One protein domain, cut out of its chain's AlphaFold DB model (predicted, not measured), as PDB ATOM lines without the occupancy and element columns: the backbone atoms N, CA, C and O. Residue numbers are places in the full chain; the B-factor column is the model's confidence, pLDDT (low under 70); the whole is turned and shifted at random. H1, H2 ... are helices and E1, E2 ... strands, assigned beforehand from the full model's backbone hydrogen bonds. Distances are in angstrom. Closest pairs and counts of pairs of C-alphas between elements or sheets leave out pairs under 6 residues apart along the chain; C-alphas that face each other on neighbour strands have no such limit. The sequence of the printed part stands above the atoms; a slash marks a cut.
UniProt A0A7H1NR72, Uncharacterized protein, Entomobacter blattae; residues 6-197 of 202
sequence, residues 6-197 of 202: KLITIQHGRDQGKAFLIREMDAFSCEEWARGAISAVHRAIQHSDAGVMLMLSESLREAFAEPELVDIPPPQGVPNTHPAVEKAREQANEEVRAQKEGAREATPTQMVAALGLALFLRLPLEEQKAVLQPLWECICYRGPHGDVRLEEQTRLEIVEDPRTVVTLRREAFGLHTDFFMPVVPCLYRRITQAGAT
ATOM      1  N   LYS A   6     101.055 -60.362 -24.285       91.75
ATOM      2  CA  LYS A   6     101.489 -59.213 -25.067       91.75
ATOM      3  C   LYS A   6     100.561 -58.038 -24.809       91.75
ATOM      4  O   LYS A   6      99.371 -58.106 -25.096       91.75
ATOM      5  N   LEU A   7     101.117 -56.954 -24.275       92.81
ATOM      6  CA  LEU A   7     100.406 -55.691 -24.106       92.81
ATOM      7  C   LEU A   7     100.639 -54.805 -25.331       92.81
ATOM      8  O   LEU A   7     101.781 -54.584 -25.730       92.81
ATOM      9  N   ILE A   8      99.560 -54.291 -25.912       92.44
ATOM     10  CA  ILE A   8      99.588 -53.426 -27.091       92.44
ATOM     11  C   ILE A   8      98.827 -52.150 -26.778       92.44
ATOM     12  O   ILE A   8      97.707 -52.192 -26.277       92.44
ATOM     13  N   THR A   9      99.416 -51.012 -27.129       93.06
ATOM     14  CA  THR A   9      98.755 -49.709 -27.064       93.06
ATOM     15  C   THR A   9      98.597 -49.167 -28.474       93.06
ATOM     16  O   THR A   9      99.570 -49.093 -29.229       93.06
ATOM     17  N   ILE A  10      97.372 -48.794 -28.832       92.06
ATOM     18  CA  ILE A  10      97.066 -48.255 -30.157       92.06
ATOM     19  C   ILE A  10      97.585 -46.818 -30.255       92.06
ATOM     20  O   ILE A  10      97.263 -45.968 -29.428       92.06
ATOM     21  N   GLN A  11      98.406 -46.548 -31.271       84.56
ATOM     22  CA  GLN A  11      99.113 -45.269 -31.421       84.56
ATOM     23  C   GLN A  11      98.358 -44.242 -32.272       84.56
ATOM     24  O   GLN A  11      98.591 -43.042 -32.147       84.56
ATOM     25  N   HIS A  12      97.470 -44.696 -33.154       83.44
ATOM     26  CA  HIS A  12      96.824 -43.856 -34.161       83.44
ATOM     27  C   HIS A  12      95.361 -44.255 -34.349       83.44
ATOM     28  O   HIS A  12      95.007 -45.415 -34.145       83.44
ATOM     29  N   GLY A  13      94.547 -43.316 -34.836       89.31
ATOM     30  CA  GLY A  13      93.145 -43.569 -35.170       89.31
ATOM     31  C   GLY A  13      92.190 -43.322 -34.004       89.31
ATOM     32  O   GLY A  13      92.565 -42.716 -33.002       89.31
ATOM     33  N   ARG A  14      90.938 -43.773 -34.143       90.56
ATOM     34  CA  ARG A  14      89.877 -43.505 -33.145       90.56
ATOM     35  C   ARG A  14      90.121 -44.188 -31.802       90.56
ATOM     36  O   ARG A  14      89.737 -43.669 -30.764       90.56
ATOM     37  N   ASP A  15      90.824 -45.312 -31.825       93.62
ATOM     38  CA  ASP A  15      91.171 -46.076 -30.629       93.62
ATOM     39  C   ASP A  15      92.514 -45.656 -30.010       93.62
ATOM     40  O   ASP A  15      93.062 -46.386 -29.185       93.62
ATOM     41  N   GLN A  16      93.088 -44.513 -30.406       92.25
ATOM     42  CA  GLN A  16      94.378 -44.058 -29.887       92.25
ATOM     43  C   GLN A  16      94.382 -44.006 -28.350       92.25
ATOM     44  O   GLN A  16      93.486 -43.455 -27.717       92.25
ATOM     45  N   GLY A  17      95.423 -44.583 -27.748       88.69
ATOM     46  CA  GLY A  17      95.585 -44.672 -26.298       88.69
ATOM     47  C   GLY A  17      94.857 -45.850 -25.646       88.69
ATOM     48  O   GLY A  17      95.165 -46.169 -24.498       88.69
ATOM     49  N   LYS A  18      93.960 -46.554 -26.355       93.56
ATOM     50  CA  LYS A  18      93.382 -47.809 -25.851       93.56
ATOM     51  C   LYS A  18      94.480 -48.874 -25.761       93.56
ATOM     52  O   LYS A  18      95.298 -49.032 -26.674       93.56
ATOM     53  N   ALA A  19      94.499 -49.592 -24.642       94.56
ATOM     54  CA  ALA A  19      95.445 -50.663 -24.374       94.56
ATOM     55  C   ALA A  19      94.733 -52.018 -24.374       94.56
ATOM     56  O   ALA A  19      93.645 -52.160 -23.815       94.56
ATOM     57  N   PHE A  20      95.364 -53.015 -24.982       96.06
ATOM     58  CA  PHE A  20      94.844 -54.369 -25.100       96.06
ATOM     59  C   PHE A  20      95.901 -55.370 -24.649       96.06
ATOM     60  O   PHE A  20      97.049 -55.319 -25.089       96.06
ATOM     61  N   LEU A  21      95.510 -56.280 -23.766       94.50
ATOM     62  CA  LEU A  21      96.300 -57.424 -23.345       94.50
ATOM     63  C   LEU A  21      95.871 -58.636 -24.168       94.50
ATOM     64  O   LEU A  21      94.713 -59.038 -24.126       94.50
ATOM     65  N   ILE A  22      96.807 -59.235 -24.887       94.19
ATOM     66  CA  ILE A  22      96.609 -60.503 -25.578       94.19
ATOM     67  C   ILE A  22      97.286 -61.587 -24.756       94.19
ATOM     68  O   ILE A  22      98.475 -61.482 -24.460       94.19
ATOM     69  N   ARG A  23      96.539 -62.630 -24.403       92.56
ATOM     70  CA  ARG A  23      97.045 -63.772 -23.646       92.56
ATOM     71  C   ARG A  23      96.905 -65.050 -24.450       92.56
ATOM     72  O   ARG A  23      95.855 -65.329 -25.021       92.56
ATOM     73  N   GLU A  24      97.971 -65.833 -24.441       90.44
ATOM     74  CA  GLU A  24      98.029 -67.124 -25.108       90.44
ATOM     75  C   GLU A  24      96.978 -68.100 -24.548       90.44
ATOM     76  O   GLU A  24      96.667 -68.111 -23.344       90.44
ATOM     77  N   MET A  25      96.423 -68.925 -25.436       90.31
ATOM     78  CA  MET A  25      95.581 -70.065 -25.074       90.31
ATOM     79  C   MET A  25      96.340 -71.048 -24.169       90.31
ATOM     80  O   MET A  25      97.569 -71.079 -24.129       90.31
ATOM     81  N   ASP A  26      95.623 -71.881 -23.414       89.38
ATOM     82  CA  ASP A  26      96.266 -73.083 -22.879       89.38
ATOM     83  C   ASP A  26      96.603 -74.064 -24.012       89.38
ATOM     84  O   ASP A  26      96.055 -73.986 -25.112       89.38
ATOM     85  N   ALA A  27      97.506 -75.003 -23.729       85.75
ATOM     86  CA  ALA A  27      98.019 -75.934 -24.727       85.75
ATOM     87  C   ALA A  27      96.922 -76.768 -25.417       85.75
ATOM     88  O   ALA A  27      97.046 -77.046 -26.607       85.75
ATOM     89  N   PHE A  28      95.855 -77.144 -24.704       87.38
ATOM     90  CA  PHE A  28      94.778 -77.960 -25.268       87.38
ATOM     91  C   PHE A  28      93.877 -77.131 -26.176       87.38
ATOM     92  O   PHE A  28      93.641 -77.524 -27.315       87.38
ATOM     93  N   SER A  29      93.461 -75.950 -25.714       88.94
ATOM     94  CA  SER A  29      92.707 -75.001 -26.542       88.94
ATOM     95  C   SER A  29      93.479 -74.624 -27.812       88.94
ATOM     96  O   SER A  29      92.901 -74.523 -28.894       88.94
ATOM     97  N   CYS A  30      94.803 -74.464 -27.705       85.50
ATOM     98  CA  CYS A  30      95.640 -74.145 -28.854       85.50
ATOM     99  C   CYS A  30      95.755 -75.305 -29.858       85.50
ATOM    100  O   CYS A  30      95.703 -75.066 -31.065       85.50
ATOM    101  N   GLU A  31      95.912 -76.548 -29.387       84.19
ATOM    102  CA  GLU A  31      95.922 -77.734 -30.256       84.19
ATOM    103  C   GLU A  31      94.589 -77.883 -30.990       84.19
ATOM    104  O   GLU A  31      94.571 -78.052 -32.212       84.19
ATOM    105  N   GLU A  32      93.478 -77.739 -30.268       87.12
ATOM    106  CA  GLU A  32      92.144 -77.878 -30.836       87.12
ATOM    107  C   GLU A  32      91.878 -76.821 -31.914       87.12
ATOM    108  O   GLU A  32      91.406 -77.152 -33.010       87.12
ATOM    109  N   TRP A  33      92.252 -75.567 -31.642       88.75
ATOM    110  CA  TRP A  33      92.190 -74.487 -32.623       88.75
ATOM    111  C   TRP A  33      93.046 -74.788 -33.861       88.75
ATOM    112  O   TRP A  33      92.543 -74.710 -34.986       88.75
ATOM    113  N   ALA A  34      94.314 -75.175 -33.677       82.06
ATOM    114  CA  ALA A  34      95.227 -75.455 -34.783       82.06
ATOM    115  C   ALA A  34      94.701 -76.597 -35.667       82.06
ATOM    116  O   ALA A  34      94.658 -76.477 -36.895       82.06
ATOM    117  N   ARG A  35      94.218 -77.683 -35.049       81.38
ATOM    118  CA  ARG A  35      93.587 -78.814 -35.739       81.38
ATOM    119  C   ARG A  35      92.358 -78.376 -36.535       81.38
ATOM    120  O   ARG A  35      92.194 -78.806 -37.681       81.38
ATOM    121  N   GLY A  36      91.509 -77.527 -35.956       85.12
ATOM    122  CA  GLY A  36      90.343 -76.950 -36.627       85.12
ATOM    123  C   GLY A  36      90.726 -76.119 -37.854       85.12
ATOM    124  O   GLY A  36      90.196 -76.354 -38.943       85.12
ATOM    125  N   ALA A  37      91.702 -75.218 -37.703       83.81
ATOM    126  CA  ALA A  37      92.215 -74.365 -38.774       83.81
ATOM    127  C   ALA A  37      92.784 -75.180 -39.942       83.81
ATOM    128  O   ALA A  37      92.414 -74.972 -41.098       83.81
ATOM    129  N   ILE A  38      93.628 -76.167 -39.640       78.56
ATOM    130  CA  ILE A  38      94.217 -77.058 -40.642       78.56
ATOM    131  C   ILE A  38      93.143 -77.896 -41.339       78.56
ATOM    132  O   ILE A  38      93.184 -78.061 -42.556       78.56
ATOM    133  N   SER A  39      92.172 -78.430 -40.593       80.31
ATOM    134  CA  SER A  39      91.087 -79.231 -41.167       80.31
ATOM    135  C   SER A  39      90.217 -78.413 -42.122       80.31
ATOM    136  O   SER A  39      89.835 -78.923 -43.175       80.31
ATOM    137  N   ALA A  40      89.941 -77.149 -41.783       84.12
ATOM    138  CA  ALA A  40      89.243 -76.218 -42.664       84.12
ATOM    139  C   ALA A  40      90.037 -75.999 -43.954       84.12
ATOM    140  O   ALA A  40      89.536 -76.287 -45.038       84.12
ATOM    141  N   VAL A  41      91.311 -75.618 -43.831       78.44
ATOM    142  CA  VAL A  41      92.214 -75.439 -44.976       78.44
ATOM    143  C   VAL A  41      92.269 -76.692 -45.852       78.44
ATOM    144  O   VAL A  41      92.126 -76.580 -47.064       78.44
ATOM    145  N   HIS A  42      92.399 -77.882 -45.262       76.62
ATOM    146  CA  HIS A  42      92.444 -79.145 -45.998       76.62
ATOM    147  C   HIS A  42      91.188 -79.386 -46.844       76.62
ATOM    148  O   HIS A  42      91.299 -79.837 -47.979       76.62
ATOM    149  N   ARG A  43      89.993 -79.074 -46.325       77.56
ATOM    150  CA  ARG A  43      88.743 -79.199 -47.097       77.56
ATOM    151  C   ARG A  43      88.672 -78.237 -48.283       77.56
ATOM    152  O   ARG A  43      87.971 -78.531 -49.243       77.56
ATOM    153  N   ALA A  44      89.380 -77.110 -48.219       75.38
ATOM    154  CA  ALA A  44      89.443 -76.138 -49.308       75.38
ATOM    155  C   ALA A  44      90.478 -76.477 -50.392       75.38
ATOM    156  O   ALA A  44      90.495 -75.810 -51.427       75.38
ATOM    157  N   ILE A  45      91.330 -77.489 -50.181       71.25
ATOM    158  CA  ILE A  45      92.304 -77.939 -51.181       71.25
ATOM    159  C   ILE A  45      91.556 -78.627 -52.330       71.25
ATOM    160  O   ILE A  45      90.827 -79.597 -52.121       71.25
ATOM    161  N   GLN A  46      91.758 -78.145 -53.554       67.06
ATOM    162  CA  GLN A  46      91.221 -78.737 -54.779       67.06
ATOM    163  C   GLN A  46      92.289 -79.582 -55.492       67.06
ATOM    164  O   GLN A  46      93.485 -79.424 -55.262       67.06
ATOM    165  N   HIS A  47      91.888 -80.462 -56.416       57.78
ATOM    166  CA  HIS A  47      92.835 -81.276 -57.202       57.78
ATOM    167  C   HIS A  47      93.837 -80.437 -58.019       57.78
ATOM    168  O   HIS A  47      94.969 -80.865 -58.234       57.78
ATOM    169  N   SER A  48      93.450 -79.226 -58.433       57.84
ATOM    170  CA  SER A  48      94.314 -78.250 -59.112       57.84
ATOM    171  C   SER A  48      95.423 -77.681 -58.218       57.84
ATOM    172  O   SER A  48      96.383 -77.108 -58.729       57.84
ATOM    173  N   ASP A  49      95.340 -77.878 -56.902       59.41
ATOM    174  CA  ASP A  49      96.337 -77.412 -55.942       59.41
ATOM    175  C   ASP A  49      97.459 -78.429 -55.708       59.41
ATOM    176  O   ASP A  49      98.386 -78.149 -54.953       59.41
ATOM    177  N   ALA A  50      97.428 -79.595 -56.366       59.97
ATOM    178  CA  ALA A  50      98.463 -80.618 -56.224       59.97
ATOM    179  C   ALA A  50      99.863 -80.084 -56.577       59.97
ATOM    180  O   ALA A  50     100.814 -80.338 -55.844       59.97
ATOM    181  N   GLY A  51      99.992 -79.279 -57.639       57.50
ATOM    182  CA  GLY A  51     101.268 -78.648 -58.005       57.50
ATOM    183  C   GLY A  51     101.754 -77.635 -56.963       57.50
ATOM    184  O   GLY A  51     102.941 -77.552 -56.665       57.50
ATOM    185  N   VAL A  52     100.819 -76.918 -56.343       58.69
ATOM    186  CA  VAL A  52     101.092 -75.941 -55.285       58.69
ATOM    187  C   VAL A  52     101.477 -76.641 -53.972       58.69
ATOM    188  O   VAL A  52     102.381 -76.199 -53.267       58.69
ATOM    189  N   MET A  53     100.854 -77.783 -53.676       57.47
ATOM    190  CA  MET A  53     101.202 -78.654 -52.552       57.47
ATOM    191  C   MET A  53     102.555 -79.338 -52.747       57.47
ATOM    192  O   MET A  53     103.300 -79.476 -51.781       57.47
ATOM    193  N   LEU A  54     102.902 -79.725 -53.976       60.56
ATOM    194  CA  LEU A  54     104.232 -80.237 -54.300       60.56
ATOM    195  C   LEU A  54     105.294 -79.147 -54.120       60.56
ATOM    196  O   LEU A  54     106.261 -79.391 -53.401       60.56
ATOM    197  N   MET A  55     105.054 -77.932 -54.631       56.66
ATOM    198  CA  MET A  55     105.926 -76.776 -54.380       56.66
ATOM    199  C   MET A  55     106.107 -76.505 -52.884       56.66
ATOM    200  O   MET A  55     107.232 -76.334 -52.427       56.66
ATOM    201  N   LEU A  56     105.028 -76.518 -52.094       57.66
ATOM    202  CA  LEU A  56     105.144 -76.413 -50.639       57.66
ATOM    203  C   LEU A  56     105.967 -77.528 -50.034       57.66
ATOM    204  O   LEU A  56     106.743 -77.283 -49.122       57.66
ATOM    205  N   SER A  57     105.726 -78.761 -50.464       57.84
ATOM    206  CA  SER A  57     106.392 -79.923 -49.899       57.84
ATOM    207  C   SER A  57     107.900 -79.852 -50.143       57.84
ATOM    208  O   SER A  57     108.665 -80.229 -49.259       57.84
ATOM    209  N   GLU A  58     108.320 -79.297 -51.283       56.59
ATOM    210  CA  GLU A  58     109.717 -79.024 -51.612       56.59
ATOM    211  C   GLU A  58     110.264 -77.853 -50.798       56.59
ATOM    212  O   GLU A  58     111.275 -78.024 -50.125       56.59
ATOM    213  N   SER A  59     109.561 -76.718 -50.729       54.53
ATOM    214  CA  SER A  59     109.998 -75.572 -49.918       54.53
ATOM    215  C   SER A  59     110.067 -75.891 -48.420       54.53
ATOM    216  O   SER A  59     110.969 -75.430 -47.728       54.53
ATOM    217  N   LEU A  60     109.144 -76.703 -47.900       55.34
ATOM    218  CA  LEU A  60     109.182 -77.209 -46.529       55.34
ATOM    219  C   LEU A  60     110.335 -78.205 -46.363       55.34
ATOM    220  O   LEU A  60     111.079 -78.106 -45.393       55.34
ATOM    221  N   ARG A  61     110.532 -79.136 -47.305       58.97
ATOM    222  CA  ARG A  61     111.668 -80.069 -47.273       58.97
ATOM    223  C   ARG A  61     112.996 -79.321 -47.249       58.97
ATOM    224  O   ARG A  61     113.846 -79.686 -46.454       58.97
ATOM    225  N   GLU A  62     113.161 -78.282 -48.056       57.75
ATOM    226  CA  GLU A  62     114.355 -77.433 -48.068       57.75
ATOM    227  C   GLU A  62     114.493 -76.617 -46.779       57.75
ATOM    228  O   GLU A  62     115.580 -76.551 -46.207       57.75
ATOM    229  N   ALA A  63     113.394 -76.058 -46.262       53.78
ATOM    230  CA  ALA A  63     113.398 -75.333 -44.995       53.78
ATOM    231  C   ALA A  63     113.801 -76.225 -43.811       53.78
ATOM    232  O   ALA A  63     114.458 -75.749 -42.884       53.78
ATOM    233  N   PHE A  64     113.436 -77.509 -43.839       52.06
ATOM    234  CA  PHE A  64     113.699 -78.481 -42.776       52.06
ATOM    235  C   PHE A  64     114.864 -79.441 -43.067       52.06
ATOM    236  O   PHE A  64     115.198 -80.244 -42.196       52.06
ATOM    237  N   ALA A  65     115.502 -79.366 -44.238       56.91
ATOM    238  CA  ALA A  65     116.685 -80.157 -44.552       56.91
ATOM    239  C   ALA A  65     117.849 -79.730 -43.652       56.91
ATOM    240  O   ALA A  65     118.099 -78.536 -43.452       56.91
ATOM    241  N   GLU A  66     118.568 -80.708 -43.101       53.62
ATOM    242  CA  GLU A  66     119.777 -80.413 -42.344       53.62
ATOM    243  C   GLU A  66     120.835 -79.776 -43.256       53.62
ATOM    244  O   GLU A  66     120.925 -80.099 -44.448       53.62
ATOM    245  N   PRO A  67     121.633 -78.829 -42.737       57.69
ATOM    246  CA  PRO A  67     122.714 -78.257 -43.506       57.69
ATOM    247  C   PRO A  67     123.739 -79.342 -43.839       57.69
ATOM    248  O   PRO A  67     124.396 -79.874 -42.949       57.69
ATOM    249  N   GLU A  68     123.871 -79.654 -45.127       62.28
ATOM    250  CA  GLU A  68     124.956 -80.494 -45.629       62.28
ATOM    251  C   GLU A  68     126.306 -79.900 -45.191       62.28
ATOM    252  O   GLU A  68     126.575 -78.716 -45.416       62.28
ATOM    253  N   LEU A  69     127.099 -80.702 -44.477       66.00
ATOM    254  CA  LEU A  69     128.399 -80.302 -43.939       66.00
ATOM    255  C   LEU A  69     129.396 -80.114 -45.088       66.00
ATOM    256  O   LEU A  69     129.468 -80.944 -45.992       66.00
ATOM    257  N   VAL A  70     130.192 -79.047 -45.031       68.19
ATOM    258  CA  VAL A  70     131.254 -78.791 -46.006       68.19
ATOM    259  C   VAL A  70     132.385 -79.783 -45.765       68.19
ATOM    260  O   VAL A  70     133.050 -79.750 -44.724       68.19
ATOM    261  N   ASP A  71     132.635 -80.655 -46.740       63.34
ATOM    262  CA  ASP A  71     133.803 -81.529 -46.705       63.34
ATOM    263  C   ASP A  71     134.993 -80.817 -47.357       63.34
ATOM    264  O   ASP A  71     135.121 -80.745 -48.578       63.34
ATOM    265  N   ILE A  72     135.840 -80.209 -46.522       64.12
ATOM    266  CA  ILE A  72     137.068 -79.549 -46.971       64.12
ATOM    267  C   ILE A  72     138.145 -80.628 -47.140       64.12
ATOM    268  O   ILE A  72     138.567 -81.209 -46.135       64.12
ATOM    269  N   PRO A  73     138.630 -80.902 -48.366       66.38
ATOM    270  CA  PRO A  73     139.740 -81.826 -48.547       66.38
ATOM    271  C   PRO A  73     141.012 -81.245 -47.904       66.38
ATOM    272  O   PRO A  73     141.301 -80.055 -48.081       66.38
ATOM    273  N   PRO A  74     141.792 -82.049 -47.159       63.97
ATOM    274  CA  PRO A  74     142.985 -81.558 -46.485       63.97
ATOM    275  C   PRO A  74     144.052 -81.105 -47.499       63.97
ATOM    276  O   PRO A  74     144.174 -81.695 -48.579       63.97
ATOM    277  N   PRO A  75     144.871 -80.090 -47.161       69.81
ATOM    278  CA  PRO A  75     146.018 -79.700 -47.974       69.81
ATOM    279  C   PRO A  75     146.972 -80.879 -48.196       69.81
ATOM    280  O   PRO A  75     147.158 -81.718 -47.309       69.81
ATOM    281  N   GLN A  76     147.620 -80.931 -49.363       64.38
ATOM    282  CA  GLN A  76     148.566 -82.003 -49.681       64.38
ATOM    283  C   GLN A  76     149.674 -82.087 -48.620       64.38
ATOM    284  O   GLN A  76     150.378 -81.114 -48.363       64.38
ATOM    285  N   GLY A  77     149.823 -83.265 -48.007       66.69
ATOM    286  CA  GLY A  77     150.832 -83.528 -46.976       66.69
ATOM    287  C   GLY A  77     150.397 -83.243 -45.535       66.69
ATOM    288  O   GLY A  77     151.199 -83.452 -44.628       66.69
ATOM    289  N   VAL A  78     149.150 -82.819 -45.293       66.00
ATOM    290  CA  VAL A  78     148.620 -82.570 -43.943       66.00
ATOM    291  C   VAL A  78     147.594 -83.651 -43.564       66.00
ATOM    292  O   VAL A  78     146.647 -83.875 -44.317       66.00
ATOM    293  N   PRO A  79     147.744 -84.339 -42.414       73.00
ATOM    294  CA  PRO A  79     146.767 -85.321 -41.951       73.00
ATOM    295  C   PRO A  79     145.390 -84.697 -41.708       73.00
ATOM    296  O   PRO A  79     145.282 -83.585 -41.194       73.00
ATOM    297  N   ASN A  80     144.330 -85.454 -41.993       66.56
ATOM    298  CA  ASN A  80     142.944 -84.992 -41.850       66.56
ATOM    299  C   ASN A  80     142.541 -84.682 -40.388       66.56
ATOM    300  O   ASN A  80     141.557 -83.998 -40.142       66.56
ATOM    301  N   THR A  81     143.317 -85.177 -39.420       71.38
ATOM    302  CA  THR A  81     143.159 -84.946 -37.975       71.38
ATOM    303  C   THR A  81     143.947 -83.736 -37.464       71.38
ATOM    304  O   THR A  81     144.051 -83.528 -36.257       71.38
ATOM    305  N   HIS A  82     144.580 -82.962 -38.352       77.75
ATOM    306  CA  HIS A  82     145.380 -81.818 -37.933       77.75
ATOM    307  C   HIS A  82     144.472 -80.714 -37.348       77.75
ATOM    308  O   HIS A  82     143.510 -80.323 -38.014       77.75
ATOM    309  N   PRO A  83     144.802 -80.119 -36.181       79.69
ATOM    310  CA  PRO A  83     143.941 -79.142 -35.499       79.69
ATOM    311  C   PRO A  83     143.544 -77.938 -36.368       79.69
ATOM    312  O   PRO A  83     142.456 -77.387 -36.241       79.69
ATOM    313  N   ALA A  84     144.428 -77.525 -37.282       77.44
ATOM    314  CA  ALA A  84     144.147 -76.439 -38.224       77.44
ATOM    315  C   ALA A  84     143.109 -76.811 -39.303       77.44
ATOM    316  O   ALA A  84     142.372 -75.940 -39.753       77.44
ATOM    317  N   VAL A  85     143.044 -78.085 -39.710       74.38
ATOM    318  CA  VAL A  85     142.058 -78.596 -40.681       74.38
ATOM    319  C   VAL A  85     140.696 -78.757 -40.003       74.38
ATOM    320  O   VAL A  85     139.673 -78.397 -40.580       74.38
ATOM    321  N   GLU A  86     140.687 -79.227 -38.755       77.88
ATOM    322  CA  GLU A  86     139.479 -79.354 -37.933       77.88
ATOM    323  C   GLU A  86     138.831 -77.986 -37.673       77.88
ATOM    324  O   GLU A  86     137.668 -77.781 -38.014       77.88
ATOM    325  N   LYS A  87     139.623 -77.002 -37.228       81.44
ATOM    326  CA  LYS A  87     139.148 -75.630 -37.003       81.44
ATOM    327  C   LYS A  87     138.634 -74.953 -38.281       81.44
ATOM    328  O   LYS A  87     137.652 -74.221 -38.233       81.44
ATOM    329  N   ALA A  88     139.270 -75.205 -39.428       78.75
ATOM    330  CA  ALA A  88     138.810 -74.680 -40.714       78.75
ATOM    331  C   ALA A  88     137.462 -75.290 -41.144       78.75
ATOM    332  O   ALA A  88     136.610 -74.578 -41.673       78.75
ATOM    333  N   ARG A  89     137.238 -76.589 -40.886       76.81
ATOM    334  CA  ARG A  89     135.943 -77.252 -41.135       76.81
ATOM    335  C   ARG A  89     134.857 -76.727 -40.207       76.81
ATOM    336  O   ARG A  89     133.746 -76.493 -40.669       76.81
ATOM    337  N   GLU A  90     135.160 -76.527 -38.927       79.00
ATOM    338  CA  GLU A  90     134.215 -75.944 -37.967       79.00
ATOM    339  C   GLU A  90     133.765 -74.548 -38.406       79.00
ATOM    340  O   GLU A  90     132.565 -74.316 -38.525       79.00
ATOM    341  N   GLN A  91     134.709 -73.669 -38.752       82.25
ATOM    342  CA  GLN A  91     134.412 -72.308 -39.210       82.25
ATOM    343  C   GLN A  91     133.586 -72.294 -40.503       82.25
ATOM    344  O   GLN A  91     132.577 -71.598 -40.576       82.25
ATOM    345  N   ALA A  92     133.945 -73.112 -41.497       77.75
ATOM    346  CA  ALA A  92     133.175 -73.210 -42.738       77.75
ATOM    347  C   ALA A  92     131.755 -73.760 -42.508       77.75
ATOM    348  O   ALA A  92     130.792 -73.286 -43.111       77.75
ATOM    349  N   ASN A  93     131.598 -74.740 -41.615       78.75
ATOM    350  CA  ASN A  93     130.287 -75.283 -41.258       78.75
ATOM    351  C   ASN A  93     129.432 -74.273 -40.481       78.75
ATOM    352  O   ASN A  93     128.212 -74.250 -40.644       78.75
ATOM    353  N   GLU A  94     130.050 -73.438 -39.648       79.06
ATOM    354  CA  GLU A  94     129.384 -72.374 -38.894       79.06
ATOM    355  C   GLU A  94     128.918 -71.236 -39.818       79.06
ATOM    356  O   GLU A  94     127.774 -70.794 -39.718       79.06
ATOM    357  N   GLU A  95     129.730 -70.853 -40.808       78.38
ATOM    358  CA  GLU A  95     129.351 -69.893 -41.856       78.38
ATOM    359  C   GLU A  95     128.199 -70.402 -42.734       78.38
ATOM    360  O   GLU A  95     127.260 -69.657 -43.020       78.38
ATOM    361  N   VAL A  96     128.216 -71.684 -43.123       72.38
ATOM    362  CA  VAL A  96     127.114 -72.303 -43.880       72.38
ATOM    363  C   VAL A  96     125.831 -72.372 -43.053       72.38
ATOM    364  O   VAL A  96     124.744 -72.139 -43.591       72.38
ATOM    365  N   ARG A  97     125.928 -72.655 -41.747       69.25
ATOM    366  CA  ARG A  97     124.780 -72.602 -40.827       69.25
ATOM    367  C   ARG A  97     124.217 -71.185 -40.732       69.25
ATOM    368  O   ARG A  97     123.022 -71.021 -40.953       69.25
ATOM    369  N   ALA A  98     125.066 -70.177 -40.529       72.62
ATOM    370  CA  ALA A  98     124.657 -68.776 -40.448       72.62
ATOM    371  C   ALA A  98     124.027 -68.262 -41.760       72.62
ATOM    372  O   ALA A  98     123.008 -67.572 -41.739       72.62
ATOM    373  N   GLN A  99     124.574 -68.640 -42.924       67.31
ATOM    374  CA  GLN A  99     123.983 -68.307 -44.228       67.31
ATOM    375  C   GLN A  99     122.625 -68.986 -44.448       67.31
ATOM    376  O   GLN A  99     121.697 -68.352 -44.956       67.31
ATOM    377  N   LYS A 100     122.471 -70.256 -44.049       61.53
ATOM    378  CA  LYS A 100     121.182 -70.966 -44.128       61.53
ATOM    379  C   LYS A 100     120.149 -70.417 -43.144       61.53
ATOM    380  O   LYS A 100     118.969 -70.374 -43.484       61.53
ATOM    381  N   GLU A 101     120.565 -69.968 -41.964       57.97
ATOM    382  CA  GLU A 101     119.700 -69.282 -40.997       57.97
ATOM    383  C   GLU A 101     119.189 -67.945 -41.552       57.97
ATOM    384  O   GLU A 101     117.980 -67.718 -41.545       57.97
ATOM    385  N   GLY A 102     120.057 -67.129 -42.161       55.44
ATOM    386  CA  GLY A 102     119.642 -65.893 -42.837       55.44
ATOM    387  C   GLY A 102     118.731 -66.124 -44.056       55.44
ATOM    388  O   GLY A 102     117.809 -65.348 -44.303       55.44
ATOM    389  N   ALA A 103     118.925 -67.217 -44.803       51.28
ATOM    390  CA  ALA A 103     118.046 -67.593 -45.918       51.28
ATOM    391  C   ALA A 103     116.672 -68.129 -45.452       51.28
ATOM    392  O   ALA A 103     115.655 -67.878 -46.104       51.28
ATOM    393  N   ARG A 104     116.610 -68.824 -44.304       48.81
ATOM    394  CA  ARG A 104     115.354 -69.299 -43.683       48.81
ATOM    395  C   ARG A 104     114.413 -68.154 -43.299       48.81
ATOM    396  O   ARG A 104     113.195 -68.329 -43.369       48.81
ATOM    397  N   GLU A 105     114.953 -66.996 -42.928       49.00
ATOM    398  CA  GLU A 105     114.160 -65.822 -42.542       49.00
ATOM    399  C   GLU A 105     113.445 -65.147 -43.731       49.00
ATOM    400  O   GLU A 105     112.439 -64.464 -43.526       49.00
ATOM    401  N   ALA A 106     113.896 -65.366 -44.976       50.00
ATOM    402  CA  ALA A 106     113.465 -64.553 -46.117       50.00
ATOM    403  C   ALA A 106     112.594 -65.248 -47.185       50.00
ATOM    404  O   ALA A 106     111.869 -64.536 -47.869       50.00
ATOM    405  N   THR A 107     112.594 -66.578 -47.360       58.19
ATOM    406  CA  THR A 107     111.947 -67.183 -48.558       58.19
ATOM    407  C   THR A 107     110.964 -68.338 -48.305       58.19
ATOM    408  O   THR A 107     109.828 -68.239 -48.782       58.19
ATOM    409  N   PRO A 108     111.268 -69.391 -47.522       56.56
ATOM    410  CA  PRO A 108     110.344 -70.525 -47.382       56.56
ATOM    411  C   PRO A 108     109.116 -70.193 -46.524       56.56
ATOM    412  O   PRO A 108     107.984 -70.524 -46.876       56.56
ATOM    413  N   THR A 109     109.315 -69.464 -45.424       56.84
ATOM    414  CA  THR A 109     108.240 -69.053 -44.506       56.84
ATOM    415  C   THR A 109     107.250 -68.107 -45.182       56.84
ATOM    416  O   THR A 109     106.045 -68.197 -44.951       56.84
ATOM    417  N   GLN A 110     107.736 -67.232 -46.069       55.22
ATOM    418  CA  GLN A 110     106.890 -66.316 -46.833       55.22
ATOM    419  C   GLN A 110     106.027 -67.058 -47.856       55.22
ATOM    420  O   GLN A 110     104.849 -66.737 -47.993       55.22
ATOM    421  N   MET A 111     106.563 -68.087 -48.524       55.28
ATOM    422  CA  MET A 111     105.786 -68.934 -49.437       55.28
ATOM    423  C   MET A 111     104.713 -69.741 -48.699       55.28
ATOM    424  O   MET A 111     103.559 -69.772 -49.132       55.28
ATOM    425  N   VAL A 112     105.062 -70.335 -47.554       66.69
ATOM    426  CA  VAL A 112     104.104 -71.049 -46.693       66.69
ATOM    427  C   VAL A 112     103.008 -70.104 -46.203       66.69
ATOM    428  O   VAL A 112     101.830 -70.451 -46.260       66.69
ATOM    429  N   ALA A 113     103.366 -68.888 -45.784       60.34
ATOM    430  CA  ALA A 113     102.406 -67.875 -45.356       60.34
ATOM    431  C   ALA A 113     101.504 -67.393 -46.506       60.34
ATOM    432  O   ALA A 113     100.288 -67.308 -46.332       60.34
ATOM    433  N   ALA A 114     102.068 -67.115 -47.687       55.78
ATOM    434  CA  ALA A 114     101.323 -66.663 -48.863       55.78
ATOM    435  C   ALA A 114     100.303 -67.709 -49.326       55.78
ATOM    436  O   ALA A 114      99.163 -67.379 -49.655       55.78
ATOM    437  N   LEU A 115     100.682 -68.984 -49.298       66.50
ATOM    438  CA  LEU A 115      99.766 -70.058 -49.639       66.50
ATOM    439  C   LEU A 115      98.760 -70.363 -48.531       66.50
ATOM    440  O   LEU A 115      97.591 -70.588 -48.831       66.50
ATOM    441  N   GLY A 116      99.178 -70.326 -47.265       71.69
ATOM    442  CA  GLY A 116      98.256 -70.409 -46.134       71.69
ATOM    443  C   GLY A 116      97.153 -69.355 -46.250       71.69
ATOM    444  O   GLY A 116      95.976 -69.676 -46.093       71.69
ATOM    445  N   LEU A 117      97.514 -68.131 -46.648       68.25
ATOM    446  CA  LEU A 117      96.565 -67.059 -46.941       68.25
ATOM    447  C   LEU A 117      95.685 -67.366 -48.164       68.25
ATOM    448  O   LEU A 117      94.470 -67.198 -48.086       68.25
ATOM    449  N   ALA A 118      96.257 -67.833 -49.276       65.25
ATOM    450  CA  ALA A 118      95.489 -68.161 -50.480       65.25
ATOM    451  C   ALA A 118      94.458 -69.278 -50.238       65.25
ATOM    452  O   ALA A 118      93.326 -69.183 -50.709       65.25
ATOM    453  N   LEU A 119      94.819 -70.310 -49.470       75.75
ATOM    454  CA  LEU A 119      93.902 -71.381 -49.075       75.75
ATOM    455  C   LEU A 119      92.845 -70.882 -48.089       75.75
ATOM    456  O   LEU A 119      91.667 -71.197 -48.244       75.75
ATOM    457  N   PHE A 120      93.239 -70.063 -47.110       79.81
ATOM    458  CA  PHE A 120      92.308 -69.465 -46.157       79.81
ATOM    459  C   PHE A 120      91.239 -68.614 -46.857       79.81
ATOM    460  O   PHE A 120      90.057 -68.734 -46.549       79.81
ATOM    461  N   LEU A 121      91.627 -67.806 -47.849       77.19
ATOM    462  CA  LEU A 121      90.700 -66.961 -48.611       77.19
ATOM    463  C   LEU A 121      89.721 -67.751 -49.496       77.19
ATOM    464  O   LEU A 121      88.712 -67.192 -49.922       77.19
ATOM    465  N   ARG A 122      89.986 -69.037 -49.759       81.81
ATOM    466  CA  ARG A 122      89.063 -69.934 -50.474       81.81
ATOM    467  C   ARG A 122      88.013 -70.569 -49.568       81.81
ATOM    468  O   ARG A 122      87.025 -71.093 -50.078       81.81
ATOM    469  N   LEU A 123      88.213 -70.543 -48.251       83.56
ATOM    470  CA  LEU A 123      87.219 -71.045 -47.310       83.56
ATOM    471  C   LEU A 123      85.926 -70.225 -47.425       83.56
ATOM    472  O   LEU A 123      86.000 -69.008 -47.615       83.56
ATOM    473  N   PRO A 124      84.740 -70.835 -47.249       87.94
ATOM    474  CA  PRO A 124      83.509 -70.082 -47.053       87.94
ATOM    475  C   PRO A 124      83.659 -69.086 -45.897       87.94
ATOM    476  O   PRO A 124      84.338 -69.369 -44.909       87.94
ATOM    477  N   LEU A 125      82.990 -67.933 -45.987       86.44
ATOM    478  CA  LEU A 125      83.111 -66.860 -44.991       86.44
ATOM    479  C   LEU A 125      82.834 -67.342 -43.554       86.44
ATOM    480  O   LEU A 125      83.488 -66.894 -42.617       86.44
ATOM    481  N   GLU A 126      81.900 -68.276 -43.379       89.62
ATOM    482  CA  GLU A 126      81.580 -68.848 -42.067       89.62
ATOM    483  C   GLU A 126      82.723 -69.700 -41.496       89.62
ATOM    484  O   GLU A 126      83.016 -69.616 -40.305       89.62
ATOM    485  N   GLU A 127      83.448 -70.446 -42.334       89.56
ATOM    486  CA  GLU A 127      84.631 -71.198 -41.898       89.56
ATOM    487  C   GLU A 127      85.800 -70.262 -41.573       89.56
ATOM    488  O   GLU A 127      86.475 -70.450 -40.562       89.56
ATOM    489  N   GLN A 128      86.000 -69.203 -42.365       87.31
ATOM    490  CA  GLN A 128      86.999 -68.172 -42.059       87.31
ATOM    491  C   GLN A 128      86.737 -67.533 -40.691       87.31
ATOM    492  O   GLN A 128      87.655 -67.385 -39.879       87.31
ATOM    493  N   LYS A 129      85.475 -67.178 -40.413       88.12
ATOM    494  CA  LYS A 129      85.055 -66.641 -39.113       88.12
ATOM    495  C   LYS A 129      85.320 -67.642 -37.995       88.12
ATOM    496  O   LYS A 129      85.922 -67.256 -37.000       88.12
ATOM    497  N   ALA A 130      84.932 -68.906 -38.169       89.38
ATOM    498  CA  ALA A 130      85.125 -69.945 -37.160       89.38
ATOM    499  C   ALA A 130      86.607 -70.154 -36.805       89.38
ATOM    500  O   ALA A 130      86.941 -70.293 -35.633       89.38
ATOM    501  N   VAL A 131      87.508 -70.109 -37.793       88.81
ATOM    502  CA  VAL A 131      88.958 -70.250 -37.568       88.81
ATOM    503  C   VAL A 131      89.551 -69.048 -36.825       88.81
ATOM    504  O   VAL A 131      90.448 -69.212 -36.000       88.81
ATOM    505  N   LEU A 132      89.065 -67.836 -37.098       87.75
ATOM    506  CA  LEU A 132      89.576 -66.614 -36.469       87.75
ATOM    507  C   LEU A 132      88.905 -66.281 -35.131       87.75
ATOM    508  O   LEU A 132      89.454 -65.489 -34.368       87.75
ATOM    509  N   GLN A 133      87.727 -66.839 -34.847       90.06
ATOM    510  CA  GLN A 133      86.935 -66.494 -33.668       90.06
ATOM    511  C   GLN A 133      87.674 -66.764 -32.344       90.06
ATOM    512  O   GLN A 133      87.722 -65.840 -31.530       90.06
ATOM    513  N   PRO A 134      88.336 -67.920 -32.135       90.56
ATOM    514  CA  PRO A 134      89.061 -68.183 -30.891       90.56
ATOM    515  C   PRO A 134      90.173 -67.169 -30.597       90.56
ATOM    516  O   PRO A 134      90.462 -66.883 -29.439       90.56
ATOM    517  N   LEU A 135      90.767 -66.554 -31.628       89.19
ATOM    518  CA  LEU A 135      91.806 -65.534 -31.443       89.19
ATOM    519  C   LEU A 135      91.267 -64.263 -30.775       89.19
ATOM    520  O   LEU A 135      92.024 -63.576 -30.096       89.19
ATOM    521  N   TRP A 136      89.978 -63.943 -30.937       90.44
ATOM    522  CA  TRP A 136      89.356 -62.810 -30.243       90.44
ATOM    523  C   TRP A 136      89.227 -63.047 -28.745       90.44
ATOM    524  O   TRP A 136      89.398 -62.123 -27.956       90.44
ATOM    525  N   GLU A 137      89.000 -64.294 -28.347       90.38
ATOM    526  CA  GLU A 137      88.852 -64.670 -26.945       90.38
ATOM    527  C   GLU A 137      90.170 -64.558 -26.165       90.38
ATOM    528  O   GLU A 137      90.171 -64.536 -24.931       90.38
ATOM    529  N   CYS A 138      91.297 -64.461 -26.868       91.75
ATOM    530  CA  CYS A 138      92.609 -64.195 -26.288       91.75
ATOM    531  C   CYS A 138      92.819 -62.724 -25.912       91.75
ATOM    532  O   CYS A 138      93.827 -62.408 -25.282       91.75
ATOM    533  N   ILE A 139      91.916 -61.821 -26.306       94.50
ATOM    534  CA  ILE A 139      92.121 -60.375 -26.208       94.50
ATOM    535  C   ILE A 139      91.276 -59.788 -25.079       94.50
ATOM    536  O   ILE A 139      90.059 -59.967 -25.016       94.50
ATOM    537  N   CYS A 140      91.930 -59.023 -24.214       94.31
ATOM    538  CA  CYS A 140      91.312 -58.224 -23.170       94.31
ATOM    539  C   CYS A 140      91.607 -56.743 -23.414       94.31
ATOM    540  O   CYS A 140      92.747 -56.360 -23.662       94.31
ATOM    541  N   TYR A 141      90.596 -55.894 -23.310       95.38
ATOM    542  CA  TYR A 141      90.769 -54.454 -23.206       95.38
ATOM    543  C   TYR A 141      91.154 -54.080 -21.776       95.38
ATOM    544  O   TYR A 141      90.471 -54.463 -20.829       95.38
ATOM    545  N   ARG A 142      92.228 -53.308 -21.619       93.25
ATOM    546  CA  ARG A 142      92.644 -52.761 -20.330       93.25
ATOM    547  C   ARG A 142      91.986 -51.405 -20.130       93.25
ATOM    548  O   ARG A 142      92.490 -50.379 -20.589       93.25
ATOM    549  N   GLY A 143      90.833 -51.432 -19.474       87.38
ATOM    550  CA  GLY A 143      90.049 -50.249 -19.162       87.38
ATOM    551  C   GLY A 143      90.378 -49.654 -17.790       87.38
ATOM    552  O   GLY A 143      91.085 -50.260 -16.984       87.38
ATOM    553  N   PRO A 144      89.808 -48.479 -17.475       81.19
ATOM    554  CA  PRO A 144      89.981 -47.822 -16.176       81.19
ATOM    555  C   PRO A 144      89.411 -48.628 -14.995       81.19
ATOM    556  O   PRO A 144      89.828 -48.426 -13.859       81.19
ATOM    557  N   HIS A 145      88.479 -49.550 -15.254       82.50
ATOM    558  CA  HIS A 145      87.836 -50.397 -14.242       82.50
ATOM    559  C   HIS A 145      88.392 -51.830 -14.200       82.50
ATOM    560  O   HIS A 145      87.826 -52.684 -13.521       82.50
ATOM    561  N   GLY A 146      89.495 -52.092 -14.907       87.56
ATOM    562  CA  GLY A 146      90.123 -53.407 -15.009       87.56
ATOM    563  C   GLY A 146      90.112 -53.976 -16.426       87.56
ATOM    564  O   GLY A 146      89.712 -53.315 -17.390       87.56
ATOM    565  N   ASP A 147      90.587 -55.215 -16.540       89.75
ATOM    566  CA  ASP A 147      90.694 -55.921 -17.813       89.75
ATOM    567  C   ASP A 147      89.333 -56.548 -18.185       89.75
ATOM    568  O   ASP A 147      88.773 -57.351 -17.438       89.75
ATOM    569  N   VAL A 148      88.804 -56.186 -19.357       91.50
ATOM    570  CA  VAL A 148      87.524 -56.664 -19.905       91.50
ATOM    571  C   VAL A 148      87.799 -57.534 -21.124       91.50
ATOM    572  O   VAL A 148      88.468 -57.098 -22.059       91.50
ATOM    573  N   ARG A 149      87.277 -58.762 -21.155       90.12
ATOM    574  CA  ARG A 149      87.439 -59.655 -22.312       90.12
ATOM    575  C   ARG A 149      86.663 -59.124 -23.522       90.12
ATOM    576  O   ARG A 149      85.528 -58.667 -23.380       90.12
ATOM    577  N   LEU A 150      87.268 -59.183 -24.709       89.38
ATOM    578  CA  LEU A 150      86.627 -58.766 -25.960       89.38
ATOM    579  C   LEU A 150      85.747 -59.882 -26.537       89.38
ATOM    580  O   LEU A 150      86.110 -60.573 -27.487       89.38
ATOM    581  N   GLU A 151      84.569 -60.039 -25.952       87.31
ATOM    582  CA  GLU A 151      83.482 -60.852 -26.487       87.31
ATOM    583  C   GLU A 151      82.731 -60.099 -27.597       87.31
ATOM    584  O   GLU A 151      83.028 -58.946 -27.911       87.31
ATOM    585  N   GLU A 152      81.753 -60.744 -28.236       84.81
ATOM    586  CA  GLU A 152      81.067 -60.163 -29.394       84.81
ATOM    587  C   GLU A 152      80.384 -58.818 -29.113       84.81
ATOM    588  O   GLU A 152      80.395 -57.941 -29.974       84.81
ATOM    589  N   GLN A 153      79.819 -58.630 -27.924       85.56
ATOM    590  CA  GLN A 153      79.170 -57.370 -27.559       85.56
ATOM    591  C   GLN A 153      80.212 -56.310 -27.189       85.56
ATOM    592  O   GLN A 153      80.234 -55.226 -27.769       85.56
ATOM    593  N   THR A 154      81.155 -56.653 -26.309       88.81
ATOM    594  CA  THR A 154      82.170 -55.707 -25.830       88.81
ATOM    595  C   THR A 154      83.129 -55.273 -26.937       88.81
ATOM    596  O   THR A 154      83.556 -54.122 -26.947       88.81
ATOM    597  N   ARG A 155      83.430 -56.123 -27.933       89.12
ATOM    598  CA  ARG A 155      84.247 -55.719 -29.094       89.12
ATOM    599  C   ARG A 155      83.575 -54.627 -29.927       89.12
ATOM    600  O   ARG A 155      84.283 -53.764 -30.430       89.12
ATOM    601  N   LEU A 156      82.248 -54.672 -30.084       89.38
ATOM    602  CA  LEU A 156      81.498 -53.700 -30.890       89.38
ATOM    603  C   LEU A 156      81.405 -52.343 -30.190       89.38
ATOM    604  O   LEU A 156      81.349 -51.316 -30.858       89.38
ATOM    605  N   GLU A 157      81.406 -52.349 -28.859       91.81
ATOM    606  CA  GLU A 157      81.380 -51.137 -28.040       91.81
ATOM    607  C   GLU A 157      82.773 -50.517 -27.877       91.81
ATOM    608  O   GLU A 157      82.923 -49.299 -27.922       91.81
ATOM    609  N   ILE A 158      83.802 -51.347 -27.680       92.88
ATOM    610  CA  ILE A 158      85.151 -50.886 -27.328       92.88
ATOM    611  C   ILE A 158      85.993 -50.567 -28.564       92.88
ATOM    612  O   ILE A 158      86.794 -49.634 -28.511       92.88
ATOM    613  N   VAL A 159      85.885 -51.343 -29.646       93.69
ATOM    614  CA  VAL A 159      86.750 -51.190 -30.828       93.69
ATOM    615  C   VAL A 159      86.039 -50.354 -31.880       93.69
ATOM    616  O   VAL A 159      85.104 -50.815 -32.532       93.69
ATOM    617  N   GLU A 160      86.516 -49.131 -32.084       94.00
ATOM    618  CA  GLU A 160      85.892 -48.189 -33.011       94.00
ATOM    619  C   GLU A 160      86.631 -48.123 -34.351       94.00
ATOM    620  O   GLU A 160      86.028 -47.804 -35.376       94.00
ATOM    621  N   ASP A 161      87.938 -48.391 -34.395       90.94
ATOM    622  CA  ASP A 161      88.754 -48.262 -35.602       90.94
ATOM    623  C   ASP A 161      88.969 -49.621 -36.305       90.94
ATOM    624  O   ASP A 161      89.486 -50.567 -35.700       90.94
ATOM    625  N   PRO A 162      88.658 -49.754 -37.612       89.12
ATOM    626  CA  PRO A 162      88.938 -50.984 -38.357       89.12
ATOM    627  C   PRO A 162      90.432 -51.347 -38.392       89.12
ATOM    628  O   PRO A 162      90.778 -52.520 -38.529       89.12
ATOM    629  N   ARG A 163      91.343 -50.379 -38.243       85.06
ATOM    630  CA  ARG A 163      92.787 -50.651 -38.159       85.06
ATOM    631  C   ARG A 163      93.144 -51.367 -36.862       85.06
ATOM    632  O   ARG A 163      93.989 -52.260 -36.881       85.06
ATOM    633  N   THR A 164      92.478 -51.030 -35.760       90.19
ATOM    634  CA  THR A 164      92.622 -51.738 -34.481       90.19
ATOM    635  C   THR A 164      92.240 -53.200 -34.640       90.19
ATOM    636  O   THR A 164      92.978 -54.070 -34.193       90.19
ATOM    637  N   VAL A 165      91.156 -53.493 -35.367       90.38
ATOM    638  CA  VAL A 165      90.721 -54.871 -35.648       90.38
ATOM    639  C   VAL A 165      91.822 -55.682 -36.335       90.38
ATOM    640  O   VAL A 165      92.110 -56.809 -35.929       90.38
ATOM    641  N   VAL A 166      92.460 -55.111 -37.360       83.94
ATOM    642  CA  VAL A 166      93.553 -55.771 -38.095       83.94
ATOM    643  C   VAL A 166      94.776 -55.973 -37.201       83.94
ATOM    644  O   VAL A 166      95.337 -57.068 -37.180       83.94
ATOM    645  N   THR A 167      95.165 -54.954 -36.432       84.19
ATOM    646  CA  THR A 167      96.296 -55.029 -35.496       84.19
ATOM    647  C   THR A 167      96.069 -56.106 -34.442       84.19
ATOM    648  O   THR A 167      96.909 -56.983 -34.272       84.19
ATOM    649  N   LEU A 168      94.910 -56.102 -33.784       89.62
ATOM    650  CA  LEU A 168      94.567 -57.072 -32.749       89.62
ATOM    651  C   LEU A 168      94.573 -58.506 -33.284       89.62
ATOM    652  O   LEU A 168      95.164 -59.383 -32.660       89.62
ATOM    653  N   ARG A 169      94.005 -58.743 -34.473       85.88
ATOM    654  CA  ARG A 169      94.049 -60.065 -35.117       85.88
ATOM    655  C   ARG A 169      95.465 -60.504 -35.462       85.88
ATOM    656  O   ARG A 169      95.803 -61.657 -35.217       85.88
ATOM    657  N   ARG A 170      96.284 -59.612 -36.024       82.19
ATOM    658  CA  ARG A 170      97.682 -59.908 -36.371       82.19
ATOM    659  C   ARG A 170      98.470 -60.322 -35.136       82.19
ATOM    660  O   ARG A 170      99.189 -61.314 -35.172       82.19
ATOM    661  N   GLU A 171      98.336 -59.556 -34.063       85.94
ATOM    662  CA  GLU A 171      99.091 -59.774 -32.837       85.94
ATOM    663  C   GLU A 171      98.599 -61.003 -32.067       85.94
ATOM    664  O   GLU A 171      99.413 -61.777 -31.566       85.94
ATOM    665  N   ALA A 172      97.282 -61.242 -32.046       88.50
ATOM    666  CA  ALA A 172      96.714 -62.470 -31.505       88.50
ATOM    667  C   ALA A 172      97.185 -63.684 -32.301       88.50
ATOM    668  O   ALA A 172      97.663 -64.642 -31.711       88.50
ATOM    669  N   PHE A 173      97.130 -63.639 -33.632       83.69
ATOM    670  CA  PHE A 173      97.622 -64.729 -34.466       83.69
ATOM    671  C   PHE A 173      99.115 -64.995 -34.240       83.69
ATOM    672  O   PHE A 173      99.482 -66.136 -33.991       83.69
ATOM    673  N   GLY A 174      99.958 -63.957 -34.249       79.38
ATOM    674  CA  GLY A 174     101.405 -64.094 -34.049       79.38
ATOM    675  C   GLY A 174     101.793 -64.685 -32.690       79.38
ATOM    676  O   GLY A 174     102.833 -65.322 -32.575       79.38
ATOM    677  N   LEU A 175     100.947 -64.540 -31.668       84.50
ATOM    678  CA  LEU A 175     101.151 -65.213 -30.384       84.50
ATOM    679  C   LEU A 175     100.889 -66.732 -30.458       84.50
ATOM    680  O   LEU A 175     101.390 -67.472 -29.623       84.50
ATOM    681  N   HIS A 176     100.127 -67.201 -31.452       81.06
ATOM    682  CA  HIS A 176      99.704 -68.599 -31.604       81.06
ATOM    683  C   HIS A 176     100.318 -69.297 -32.835       81.06
ATOM    684  O   HIS A 176     100.019 -70.462 -33.096       81.06
ATOM    685  N   THR A 177     101.193 -68.635 -33.599       71.31
ATOM    686  CA  THR A 177     101.807 -69.232 -34.799       71.31
ATOM    687  C   THR A 177     102.812 -70.337 -34.495       71.31
ATOM    688  O   THR A 177     102.968 -71.255 -35.299       71.31
ATOM    689  N   ASP A 178     103.463 -70.294 -33.333       63.47
ATOM    690  CA  ASP A 178     104.526 -71.247 -32.980       63.47
ATOM    691  C   ASP A 178     104.010 -72.690 -32.854       63.47
ATOM    692  O   ASP A 178     104.755 -73.647 -33.055       63.47
ATOM    693  N   PHE A 179     102.711 -72.863 -32.600       63.91
ATOM    694  CA  PHE A 179     102.064 -74.168 -32.457       63.91
ATOM    695  C   PHE A 179     101.800 -74.881 -33.784       63.91
ATOM    696  O   PHE A 179     101.553 -76.087 -33.788       63.91
ATOM    697  N   PHE A 180     101.893 -74.187 -34.922       59.56
ATOM    698  CA  PHE A 180     101.872 -74.870 -36.214       59.56
ATOM    699  C   PHE A 180     103.161 -75.669 -36.437       59.56
ATOM    700  O   PHE A 180     103.112 -76.733 -37.055       59.56
ATOM    701  N   MET A 181     104.296 -75.224 -35.888       55.53
ATOM    702  CA  MET A 181     105.604 -75.835 -36.150       55.53
ATOM    703  C   MET A 181     105.686 -77.320 -35.740       55.53
ATOM    704  O   MET A 181     106.156 -78.117 -36.552       55.53
ATOM    705  N   PRO A 182     105.169 -77.760 -34.571       57.75
ATOM    706  CA  PRO A 182     105.119 -79.184 -34.217       57.75
ATOM    707  C   PRO A 182     104.181 -80.035 -35.089       57.75
ATOM    708  O   PRO A 182     104.365 -81.248 -35.188       57.75
ATOM    709  N   VAL A 183     103.161 -79.434 -35.711       50.56
ATOM    710  CA  VAL A 183     102.116 -80.155 -36.461       50.56
ATOM    711  C   VAL A 183     102.472 -80.292 -37.947       50.56
ATOM    712  O   VAL A 183     102.059 -81.256 -38.600       50.56
ATOM    713  N   VAL A 184     103.298 -79.385 -38.480       53.94
ATOM    714  CA  VAL A 184     103.756 -79.384 -39.881       53.94
ATOM    715  C   VAL A 184     104.364 -80.730 -40.326       53.94
ATOM    716  O   VAL A 184     103.935 -81.233 -41.368       53.94
ATOM    717  N   PRO A 185     105.259 -81.400 -39.568       52.56
ATOM    718  CA  PRO A 185     105.799 -82.708 -39.965       52.56
ATOM    719  C   PRO A 185     104.734 -83.816 -40.061       52.56
ATOM    720  O   PRO A 185     104.780 -84.660 -40.960       52.56
ATOM    721  N   CYS A 186     103.745 -83.805 -39.161       51.06
ATOM    722  CA  CYS A 186     102.637 -84.766 -39.158       51.06
ATOM    723  C   CYS A 186     101.726 -84.585 -40.379       51.06
ATOM    724  O   CYS A 186     101.271 -85.569 -40.969       51.06
ATOM    725  N   LEU A 187     101.491 -83.336 -40.783       50.94
ATOM    726  CA  LEU A 187     100.727 -83.016 -41.987       50.94
ATOM    727  C   LEU A 187     101.495 -83.353 -43.252       50.94
ATOM    728  O   LEU A 187     100.931 -83.998 -44.128       50.94
ATOM    729  N   TYR A 188     102.781 -83.005 -43.320       49.22
ATOM    730  CA  TYR A 188     103.645 -83.383 -44.435       49.22
ATOM    731  C   TYR A 188     103.621 -84.900 -44.651       49.22
ATOM    732  O   TYR A 188     103.410 -85.361 -45.772       49.22
ATOM    733  N   ARG A 189     103.726 -85.698 -43.578       53.00
ATOM    734  CA  ARG A 189     103.617 -87.163 -43.662       53.00
ATOM    735  C   ARG A 189     102.250 -87.614 -44.185       53.00
ATOM    736  O   ARG A 189     102.203 -88.481 -45.047       53.00
ATOM    737  N   ARG A 190     101.142 -87.037 -43.710       51.84
ATOM    738  CA  ARG A 190      99.798 -87.409 -44.188       51.84
ATOM    739  C   ARG A 190      99.551 -87.006 -45.641       51.84
ATOM    740  O   ARG A 190      98.986 -87.797 -46.383       51.84
ATOM    741  N   ILE A 191      99.994 -85.820 -46.053       47.88
ATOM    742  CA  ILE A 191      99.851 -85.318 -47.426       47.88
ATOM    743  C   ILE A 191     100.699 -86.157 -48.385       47.88
ATOM    744  O   ILE A 191     100.209 -86.583 -49.425       47.88
ATOM    745  N   THR A 192     101.945 -86.467 -48.022       50.84
ATOM    746  CA  THR A 192     102.827 -87.311 -48.848       50.84
ATOM    747  C   THR A 192     102.356 -88.766 -48.912       50.84
ATOM    748  O   THR A 192     102.429 -89.378 -49.973       50.84
ATOM    749  N   GLN A 193     101.803 -89.313 -47.824       51.25
ATOM    750  CA  GLN A 193     101.190 -90.648 -47.822       51.25
ATOM    751  C   GLN A 193      99.872 -90.697 -48.613       51.25
ATOM    752  O   GLN A 193      99.616 -91.694 -49.279       51.25
ATOM    753  N   ALA A 194      99.064 -89.633 -48.594       47.53
ATOM    754  CA  ALA A 194      97.852 -89.517 -49.412       47.53
ATOM    755  C   ALA A 194      98.162 -89.276 -50.905       47.53
ATOM    756  O   ALA A 194      97.426 -89.735 -51.774       47.53
ATOM    757  N   GLY A 195      99.278 -88.608 -51.215       41.38
ATOM    758  CA  GLY A 195      99.790 -88.430 -52.579       41.38
ATOM    759  C   GLY A 195     100.379 -89.698 -53.211       41.38
ATOM    760  O   GLY A 195     100.521 -89.754 -54.429       41.38
ATOM    761  N   ALA A 196     100.673 -90.738 -52.419       40.25
ATOM    762  CA  ALA A 196     101.181 -92.022 -52.913       40.25
ATOM    763  C   ALA A 196     100.105 -92.900 -53.589       40.25
ATOM    764  O   ALA A 196     100.422 -93.955 -54.135       40.25
ATOM    765  N   THR A 197      98.842 -92.464 -53.600       40.72
ATOM    766  CA  THR A 197      97.747 -93.089 -54.356       40.72
ATOM    767  C   THR A 197      97.209 -92.140 -55.425       40.72
ATOM    768  O   THR A 197      96.023 -91.827 -55.445       40.72
TER     769      THR A 197
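What this domain is: This is residues 6 to 197 of the 202 residues of an uncharacterized protein of Entomobacter blattae (UniProt A0A7H1NR72). A small twisted sheet of four strands stands at one end of an elongated body, with H7 covering one face and running on toward H1 and H5, which pack side by side. Beyond them H4 and H2 form a further pair, H8 ends the body, and H3 with residues 69 to 82 makes a long thin arm that sticks out and folds back on itself. The 192 printed residues hold eight named helices and four named strands, along the chain E1 E2 H1 H2 H3 H4 H5 E3 E4 H6 H7 H8; the sheet's order is E1 E2 E3 E4, antiparallel throughout, and the class is mixed, helices and strands. The whole is loose, with a radius of gyration of the C-alphas of 23.0 A, and spans 79 by 47 by 30 A.

Where its parts are: Find C-alpha 6 at (101.489, -59.213, -25.067), where E1, residues 6 to 9, begins. Its sheet goes on with E2, residues 19 to 23, E3, residues 139 to 143, and E4, residues 146 to 149. H7, residues 162 to 180, is 27.2 A long, and H6 is residues 152 to 158. H1, residues 27 to 44, is 26.0 A long and H5, residues 125 to 137, 19.1 A. H2, residues 47 to 64, is 25.5 A long and H4, residues 108 to 122, 21.5 A. Look for H3 from C-alpha 83 at (143.941, -79.142, -35.499) to residue 104, 31.3 A. H8, residues 184 to 195, ends at C-alpha 195, (99.790, -88.430, -52.579).

How they stand to each other: Begin at the hairpin E1 and E2, where N 6 and O 22 are 2.8 A apart, within hydrogen-bond range. Between E2 and E3, N 21 and O 140 are 2.8 A apart; in the hairpin E3 and E4, N 141 and O 148 are 2.7 A apart. With H7 on one face the sheet makes two layers, a helix layer over a strand layer: H7 lies over E2 at a height over the sheet of 9.9 A and has a kink of 34 degrees near residue 174. H5, with residues 135 to 137, and H6, with residues 154 to 158, only graze the sheet. H1 touches H5, closest C-alphas Ala 37 and Val 131 at 5.4 A, a shallow tilt of 15 degrees, opposite ways. H2 touches H4, closest C-alphas Ser 59 and Pro 108 at 5.7 A. H8 is close to H2 but not clearly touching, closest C-alphas Ser 57 and Tyr 188 at 7.0 A. Every O i to N i+4 pair is within hydrogen-bond range in H1, H3, H4 and H8, against 12 of 14 in H2, 5 of 9 in H5, 2 of 3 in H6 and 11 of 15 in H7.

The domain as a whole: Look to Gly 77 and Glu 157 for the C-alphas farthest apart, 78.9 A. The printed part has no cut, and the link from H2 to H3, 18 residues, is long. The mean pLDDT of the printed part is 74.8; 74 residues are under 70, among them residues 46 to 78, 99 to 115 and 178 to 197.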